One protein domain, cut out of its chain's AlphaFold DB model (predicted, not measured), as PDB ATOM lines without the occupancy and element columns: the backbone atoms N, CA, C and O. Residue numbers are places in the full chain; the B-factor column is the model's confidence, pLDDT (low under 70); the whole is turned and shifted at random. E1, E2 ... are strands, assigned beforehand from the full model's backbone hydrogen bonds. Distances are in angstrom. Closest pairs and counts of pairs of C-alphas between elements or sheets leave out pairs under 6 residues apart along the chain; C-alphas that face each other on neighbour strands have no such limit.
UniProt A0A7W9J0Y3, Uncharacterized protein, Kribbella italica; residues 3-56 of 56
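Overview. This is residues 3 to 56 of the 56 residues of an uncharacterized protein of Kribbella italica (UniProt A0A7W9J0Y3). A single five-stranded sheet, strongly twisted and curled like part of a barrel, winds back and forth as a chain of hairpins, left open between its edge strands E1 and E5. The hairpin of E1 and E2 reaches along the longest axis toward its loop at residues 14 to 20, while E4 and E5 make the other end of the sheet. The printed part has 54 residues with five named strands, E1 to E5 in chain order and in the same order across the sheet, each antiparallel to its neighbours, and no named helix. The class is all strand; the whole is only just compact, close to loose, with a radius of gyration of the C-alphas of 11.9 A and spans of 33 by 23 by 23 A.

Arrangement. The sheet is a meander, each strand the antiparallel neighbour of the one before: E1, residues 8 to 13, E2, residues 21 to 27, E3, residues 32 to 34, E4, residues 40 to 46, and E5, residues 51 to 55. E1 and E2 run at 146 degrees, with N 11 and O 23 2.9 A apart, within hydrogen-bond range. Pairing is staggered: E2 pairs with E1 over residues 21 to 26 and with E3 over 26 to 27, where N 34 and O 26 are 2.8 A apart. Between E3 and E4, N 33 and O 41 are within hydrogen-bond range at 2.8 A, and between E4 and E5, N 52 and O 45 are within hydrogen-bond range at 2.8 A. E1 and E5 are apart.

Along the chain. E1 begins at C-alpha 8 (25.780, 15.730, -36.421) and is 16.2 A long. E2 measures 19.0 A, E3 6.6 A and E4 17.0 A. E5, 12.8 A, ends at C-alpha 55 (12.453, 8.900, -46.463).

Size, cuts and confidence. The C-alphas farthest apart, of Gly 17 and Ser 30, are 34.9 A apart. The printed part has no cut and no long link. Mean pLDDT of the printed part is 88.0; residues 15 to 19 are under 70.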
ATOM      1  N   PHE A   3      23.408  20.896 -40.894       91.62
ATOM      2  CA  PHE A   3      24.404  19.824 -40.919       91.62
ATOM      3  C   PHE A   3      25.752  20.372 -40.466       91.62
ATOM      4  O   PHE A   3      26.168  21.447 -40.899       91.62
ATOM      5  N   ARG A   4      26.443  19.626 -39.607       94.81
ATOM      6  CA  ARG A   4      27.744  20.007 -39.055       94.81
ATOM      7  C   ARG A   4      28.822  19.046 -39.525       94.81
ATOM      8  O   ARG A   4      28.558  17.867 -39.742       94.81
ATOM      9  N   ALA A   5      30.047  19.549 -39.650       94.12
ATOM     10  CA  ALA A   5      31.191  18.781 -40.145       94.12
ATOM     11  C   ALA A   5      31.575  17.582 -39.252       94.12
ATOM     12  O   ALA A   5      32.283  16.690 -39.704       94.12
ATOM     13  N   ASP A   6      31.096  17.540 -38.007       95.00
ATOM     14  CA  ASP A   6      31.316  16.448 -37.055       95.00
ATOM     15  C   ASP A   6      30.355  15.253 -37.241       95.00
ATOM     16  O   ASP A   6      30.315  14.351 -36.403       95.00
ATOM     17  N   GLY A   7      29.552  15.242 -38.312       94.75
ATOM     18  CA  GLY A   7      28.578  14.180 -38.578       94.75
ATOM     19  C   GLY A   7      27.282  14.309 -37.771       94.75
ATOM     20  O   GLY A   7      26.459  13.392 -37.774       94.75
ATOM     21  N   THR A   8      27.070  15.418 -37.055       94.94
ATOM     22  CA  THR A   8      25.780  15.730 -36.421       94.94
ATOM     23  C   THR A   8      24.911  16.600 -37.320       94.94
ATOM     24  O   THR A   8      25.402  17.345 -38.174       94.94
ATOM     25  N   PHE A   9      23.597  16.526 -37.120       92.81
ATOM     26  CA  PHE A   9      22.688  17.549 -37.620       92.81
ATOM     27  C   PHE A   9      21.632  17.911 -36.579       92.81
ATOM     28  O   PHE A   9      21.305  17.116 -35.694       92.81
ATOM     29  N   VAL A  10      21.094  19.120 -36.724       91.75
ATOM     30  CA  VAL A  10      19.947  19.614 -35.962       91.75
ATOM     31  C   VAL A  10      18.779  19.823 -36.910       91.75
ATOM     32  O   VAL A  10      18.877  20.540 -37.913       91.75
ATOM     33  N   GLU A  11      17.645  19.219 -36.596       88.25
ATOM     34  CA  GLU A  11      16.368  19.542 -37.208       88.25
ATOM     35  C   GLU A  11      15.524  20.374 -36.245       88.25
ATOM     36  O   GLU A  11      15.418  20.054 -35.071       88.25
ATOM     37  N   ARG A  12      14.917  21.446 -36.760       86.94
ATOM     38  CA  ARG A  12      13.985  22.294 -36.016       86.94
ATOM     39  C   ARG A  12      12.625  22.127 -36.670       86.94
ATOM     40  O   ARG A  12      12.385  22.713 -37.727       86.94
ATOM     41  N   LEU A  13      11.802  21.243 -36.113       78.94
ATOM     42  CA  LEU A  13      10.462  20.984 -36.627       78.94
ATOM     43  C   LEU A  13       9.511  22.059 -36.103       78.94
ATOM     44  O   LEU A  13       9.543  22.415 -34.928       78.94
ATOM     45  N   ILE A  14       8.648  22.571 -36.976       74.44
ATOM     46  CA  ILE A  14       7.546  23.433 -36.551       74.44
ATOM     47  C   ILE A  14       6.404  22.504 -36.131       74.44
ATOM     48  O   ILE A  14       5.765  21.874 -36.977       74.44
ATOM     49  N   GLY A  15       6.193  22.368 -34.821       68.44
ATOM     50  CA  GLY A  15       5.089  21.594 -34.251       68.44
ATOM     51  C   GLY A  15       3.721  22.266 -34.451       68.44
ATOM     52  O   GLY A  15       3.627  23.420 -34.865       68.44
ATOM     53  N   ARG A  16       2.631  21.554 -34.120       61.41
ATOM     54  CA  ARG A  16       1.227  22.024 -34.229       61.41
ATOM     55  C   ARG A  16       0.828  23.138 -33.227       61.41
ATOM     56  O   ARG A  16      -0.354  23.260 -32.920       61.41
ATOM     57  N   GLY A  17       1.757  23.947 -32.716       63.94
ATOM     58  CA  GLY A  17       1.407  25.086 -31.852       63.94
ATOM     59  C   GLY A  17       2.462  25.537 -30.841       63.94
ATOM     60  O   GLY A  17       2.361  26.665 -30.369       63.94
ATOM     61  N   ASP A  18       3.472  24.715 -30.546       65.94
ATOM     62  CA  ASP A  18       4.562  25.051 -29.619       65.94
ATOM     63  C   ASP A  18       5.844  25.494 -30.346       65.94
ATOM     64  O   ASP A  18       5.996  25.301 -31.557       65.94
ATOM     65  N   ALA A  19       6.753  26.129 -29.594       68.88
ATOM     66  CA  ALA A  19       8.049  26.597 -30.082       68.88
ATOM     67  C   ALA A  19       8.824  25.480 -30.816       68.88
ATOM     68  O   ALA A  19       8.674  24.311 -30.458       68.88
ATOM     69  N   PRO A  20       9.662  25.812 -31.821       70.50
ATOM     70  CA  PRO A  20      10.422  24.806 -32.556       70.50
ATOM     71  C   PRO A  20      11.262  23.938 -31.610       70.50
ATOM     72  O   PRO A  20      12.103  24.464 -30.880       70.50
ATOM     73  N   GLU A  21      11.049  22.624 -31.643       80.25
ATOM     74  CA  GLU A  21      11.848  21.662 -30.882       80.25
ATOM     75  C   GLU A  21      13.079  21.252 -31.703       80.25
ATOM     76  O   GLU A  21      12.991  21.004 -32.912       80.25
ATOM     77  N   GLU A  22      14.246  21.219 -31.052       87.69
ATOM     78  CA  GLU A  22      15.487  20.762 -31.673       87.69
ATOM     79  C   GLU A  22      15.610  19.238 -31.569       87.69
ATOM     80  O   GLU A  22      15.760  18.678 -30.485       87.69
ATOM     81  N   HIS A  23      15.624  18.566 -32.718       85.81
ATOM     82  CA  HIS A  23      15.891  17.140 -32.830       85.81
ATOM     83  C   HIS A  23      17.318  16.919 -33.330       85.81
ATOM     84  O   HIS A  23      17.694  17.356 -34.422       85.81
ATOM     85  N   LEU A  24      18.120  16.224 -32.525       90.06
ATOM     86  CA  LEU A  24      19.487  15.851 -32.875       90.06
ATOM     87  C   LEU A  24      19.503  14.534 -33.652       90.06
ATOM     88  O   LEU A  24      18.841  13.567 -33.278       90.06
ATOM     89  N   GLY A  25      20.324  14.476 -34.696       91.56
ATOM     90  CA  GLY A  25      20.571  13.250 -35.447       91.56
ATOM     91  C   GLY A  25      21.995  13.155 -35.981       91.56
ATOM     92  O   GLY A  25      22.854  13.997 -35.691       91.56
ATOM     93  N   ARG A  26      22.255  12.095 -36.750       95.06
ATOM     94  CA  ARG A  26      23.557  11.839 -37.380       95.06
ATOM     95  C   ARG A  26      23.434  11.756 -38.889       95.06
ATOM     96  O   ARG A  26      22.414  11.305 -39.402       95.06
ATOM     97  N   TRP A  27      24.483  12.175 -39.579       95.00
ATOM     98  CA  TRP A  27      24.621  11.984 -41.013       95.00
ATOM     99  C   TRP A  27      25.989  11.388 -41.332       95.00
ATOM    100  O   TRP A  27      26.951  11.557 -40.580       95.00
ATOM    101  N   GLU A  28      26.061  10.692 -42.457       94.38
ATOM    102  CA  GLU A  28      27.278  10.049 -42.936       94.38
ATOM    103  C   GLU A  28      27.657  10.563 -44.332       94.38
ATOM    104  O   GLU A  28      26.769  10.902 -45.118       94.38
ATOM    105  N   PRO A  29      28.952  10.559 -44.707       90.94
ATOM    106  CA  PRO A  29      29.393  10.920 -46.060       90.94
ATOM    107  C   PRO A  29      28.764  10.077 -47.178       90.94
ATOM    108  O   PRO A  29      28.749  10.498 -48.331       90.94
ATOM    109  N   SER A  30      28.231   8.901 -46.839       92.31
ATOM    110  CA  SER A  30      27.436   8.042 -47.726       92.31
ATOM    111  C   SER A  30      26.094   8.666 -48.139       92.31
ATOM    112  O   SER A  30      25.440   8.149 -49.040       92.31
ATOM    113  N   GLY A  31      25.673   9.758 -47.492       92.31
ATOM    114  CA  GLY A  31      24.384  10.412 -47.707       92.31
ATOM    115  C   GLY A  31      23.263   9.879 -46.814       92.31
ATOM    116  O   GLY A  31      22.120  10.307 -46.962       92.31
ATOM    117  N   VAL A  32      23.551   8.962 -45.887       95.12
ATOM    118  CA  VAL A  32      22.560   8.465 -44.922       95.12
ATOM    119  C   VAL A  32      22.339   9.496 -43.816       95.12
ATOM    120  O   VAL A  32      23.292  10.032 -43.252       95.12
ATOM    121  N   ILE A  33      21.072   9.748 -43.485       94.25
ATOM    122  CA  ILE A  33      20.625  10.602 -42.383       94.25
ATOM    123  C   ILE A  33      19.819   9.740 -41.413       94.25
ATOM    124  O   ILE A  33      18.781   9.195 -41.778       94.25
ATOM    125  N   ALA A  34      20.260   9.650 -40.161       92.81
ATOM    126  CA  ALA A  34      19.580   8.920 -39.098       92.81
ATOM    127  C   ALA A  34      18.961   9.892 -38.080       92.81
ATOM    128  O   ALA A  34      19.678  10.651 -37.416       92.81
ATOM    129  N   ARG A  35      17.634   9.843 -37.905       85.75
ATOM    130  CA  ARG A  35      16.886  10.636 -36.910       85.75
ATOM    131  C   ARG A  35      16.612   9.843 -35.629       85.75
ATOM    132  O   ARG A  35      15.473   9.757 -35.160       85.75
ATOM    133  N   GLY A  36      17.641   9.208 -35.071       77.06
ATOM    134  CA  GLY A  36      17.479   8.356 -33.888       77.06
ATOM    135  C   GLY A  36      16.367   7.314 -34.086       77.06
ATOM    136  O   GLY A  36      16.415   6.540 -35.034       77.06
ATOM    137  N   ALA A  37      15.349   7.321 -33.218       71.75
ATOM    138  CA  ALA A  37      14.225   6.378 -33.269       71.75
ATOM    139  C   ALA A  37      13.125   6.724 -34.296       71.75
ATOM    140  O   ALA A  37      12.200   5.938 -34.477       71.75
ATOM    141  N   THR A  38      13.185   7.893 -34.943       77.00
ATOM    142  CA  THR A  38      12.092   8.392 -35.808       77.00
ATOM    143  C   THR A  38      12.237   8.024 -37.286       77.00
ATOM    144  O   THR A  38      11.354   8.345 -38.075       77.00
ATOM    145  N   GLY A  39      13.314   7.327 -37.655       87.50
ATOM    146  CA  GLY A  39      13.536   6.817 -39.009       87.50
ATOM    147  C   GLY A  39      14.835   7.309 -39.636       87.50
ATOM    148  O   GLY A  39      15.685   7.930 -38.984       87.50
ATOM    149  N   SER A  40      14.989   7.015 -40.924       92.31
ATOM    150  CA  SER A  40      16.150   7.409 -41.715       92.31
ATOM    151  C   SER A  40      15.747   7.998 -43.066       92.31
ATOM    152  O   SER A  40      14.633   7.827 -43.558       92.31
ATOM    153  N   ALA A  41      16.678   8.739 -43.657       93.62
ATOM    154  CA  ALA A  41      16.587   9.255 -45.012       93.62
ATOM    155  C   ALA A  41      17.895   9.025 -45.760       93.62
ATOM    156  O   ALA A  41      18.965   8.919 -45.157       93.62
ATOM    157  N   LEU A  42      17.802   9.024 -47.086       95.31
ATOM    158  CA  LEU A  42      18.945   9.067 -47.986       95.31
ATOM    159  C   LEU A  42      18.954  10.389 -48.754       95.31
ATOM    160  O   LEU A  42      17.924  10.805 -49.287       95.31
ATOM    161  N   VAL A  43      20.118  11.027 -48.851       94.06
ATOM    162  CA  VAL A  43      20.348  12.136 -49.780       94.06
ATOM    163  C   VAL A  43      20.336  11.593 -51.205       94.06
ATOM    164  O   VAL A  43      21.203  10.809 -51.582       94.06
ATOM    165  N   VAL A  44      19.361  12.022 -52.006       96.56
ATOM    166  CA  VAL A  44      19.238  11.613 -53.417       96.56
ATOM    167  C   VAL A  44      19.730  12.684 -54.388       96.56
ATOM    168  O   VAL A  44      20.115  12.360 -55.507       96.56
ATOM    169  N   ASN A  45      19.752  13.949 -53.965       96.38
ATOM    170  CA  ASN A  45      20.331  15.051 -54.729       96.38
ATOM    171  C   ASN A  45      20.749  16.193 -53.792       96.38
ATOM    172  O   ASN A  45      20.066  16.468 -52.804       96.38
ATOM    173  N   ALA A  46      21.846  16.876 -54.115       93.31
ATOM    174  CA  ALA A  46      22.324  18.043 -53.384       93.31
ATOM    175  C   ALA A  46      22.927  19.063 -54.356       93.31
ATOM    176  O   ALA A  46      23.836  18.767 -55.127       93.31
ATOM    177  N   THR A  47      22.417  20.284 -54.291       95.88
ATOM    178  CA  THR A  47      22.904  21.461 -55.013       95.88
ATOM    179  C   THR A  47      23.191  22.569 -54.001       95.88
ATOM    180  O   THR A  47      22.978  22.384 -52.802       95.88
ATOM    181  N   ALA A  48      23.689  23.718 -54.459       94.62
ATOM    182  CA  ALA A  48      24.054  24.818 -53.566       94.62
ATOM    183  C   ALA A  48      22.876  25.334 -52.712       94.62
ATOM    184  O   ALA A  48      23.099  25.806 -51.601       94.62
ATOM    185  N   ASP A  49      21.642  25.235 -53.212       96.06
ATOM    186  CA  ASP A  49      20.432  25.774 -52.584       96.06
ATOM    187  C   ASP A  49      19.321  24.733 -52.351       96.06
ATOM    188  O   ASP A  49      18.353  25.017 -51.642       96.06
ATOM    189  N   ARG A  50      19.454  23.515 -52.893       95.19
ATOM    190  CA  ARG A  50      18.469  22.436 -52.725       95.19
ATOM    191  C   ARG A  50      19.105  21.137 -52.250       95.19
ATOM    192  O   ARG A  50      20.053  20.642 -52.854       95.19
ATOM    193  N   LEU A  51      18.485  20.541 -51.235       93.75
ATOM    194  CA  LEU A  51      18.748  19.188 -50.752       93.75
ATOM    195  C   LEU A  51      17.485  18.339 -50.925       93.75
ATOM    196  O   LEU A  51      16.404  18.745 -50.498       93.75
ATOM    197  N   GLU A  52      17.621  17.166 -51.532       95.94
ATOM    198  CA  GLU A  52      16.525  16.221 -51.745       95.94
ATOM    199  C   GLU A  52      16.771  14.943 -50.952       95.94
ATOM    200  O   GLU A  52      17.843  14.339 -51.043       95.94
ATOM    201  N   LEU A  53      15.758  14.535 -50.189       93.50
ATOM    202  CA  LEU A  53      15.809  13.385 -49.298       93.50
ATOM    203  C   LEU A  53      14.716  12.383 -49.667       93.50
ATOM    204  O   LEU A  53      13.559  12.767 -49.849       93.50
ATOM    205  N   ALA A  54      15.075  11.104 -49.715       95.00
ATOM    206  CA  ALA A  54      14.126  10.000 -49.755       95.00
ATOM    207  C   ALA A  54      13.984   9.403 -48.349       95.00
ATOM    208  O   ALA A  54      14.969   8.927 -47.786       95.00
ATOM    209  N   TRP A  55      12.774   9.451 -47.787       90.12
ATOM    210  CA  TRP A  55      12.453   8.900 -46.463       90.12
ATOM    211  C   TRP A  55      12.172   7.401 -46.537       90.12
ATOM    212  O   TRP A  55      11.576   6.936 -47.514       90.12
ATOM    213  N   GLN A  56      12.602   6.669 -45.508       84.25
ATOM    214  CA  GLN A  56      12.408   5.225 -45.352       84.25
ATOM    215  C   GLN A  56      11.543   4.916 -44.132       84.25
ATOM    216  O   GLN A  56      11.678   5.636 -43.114       84.25
TER     217      GLN A  56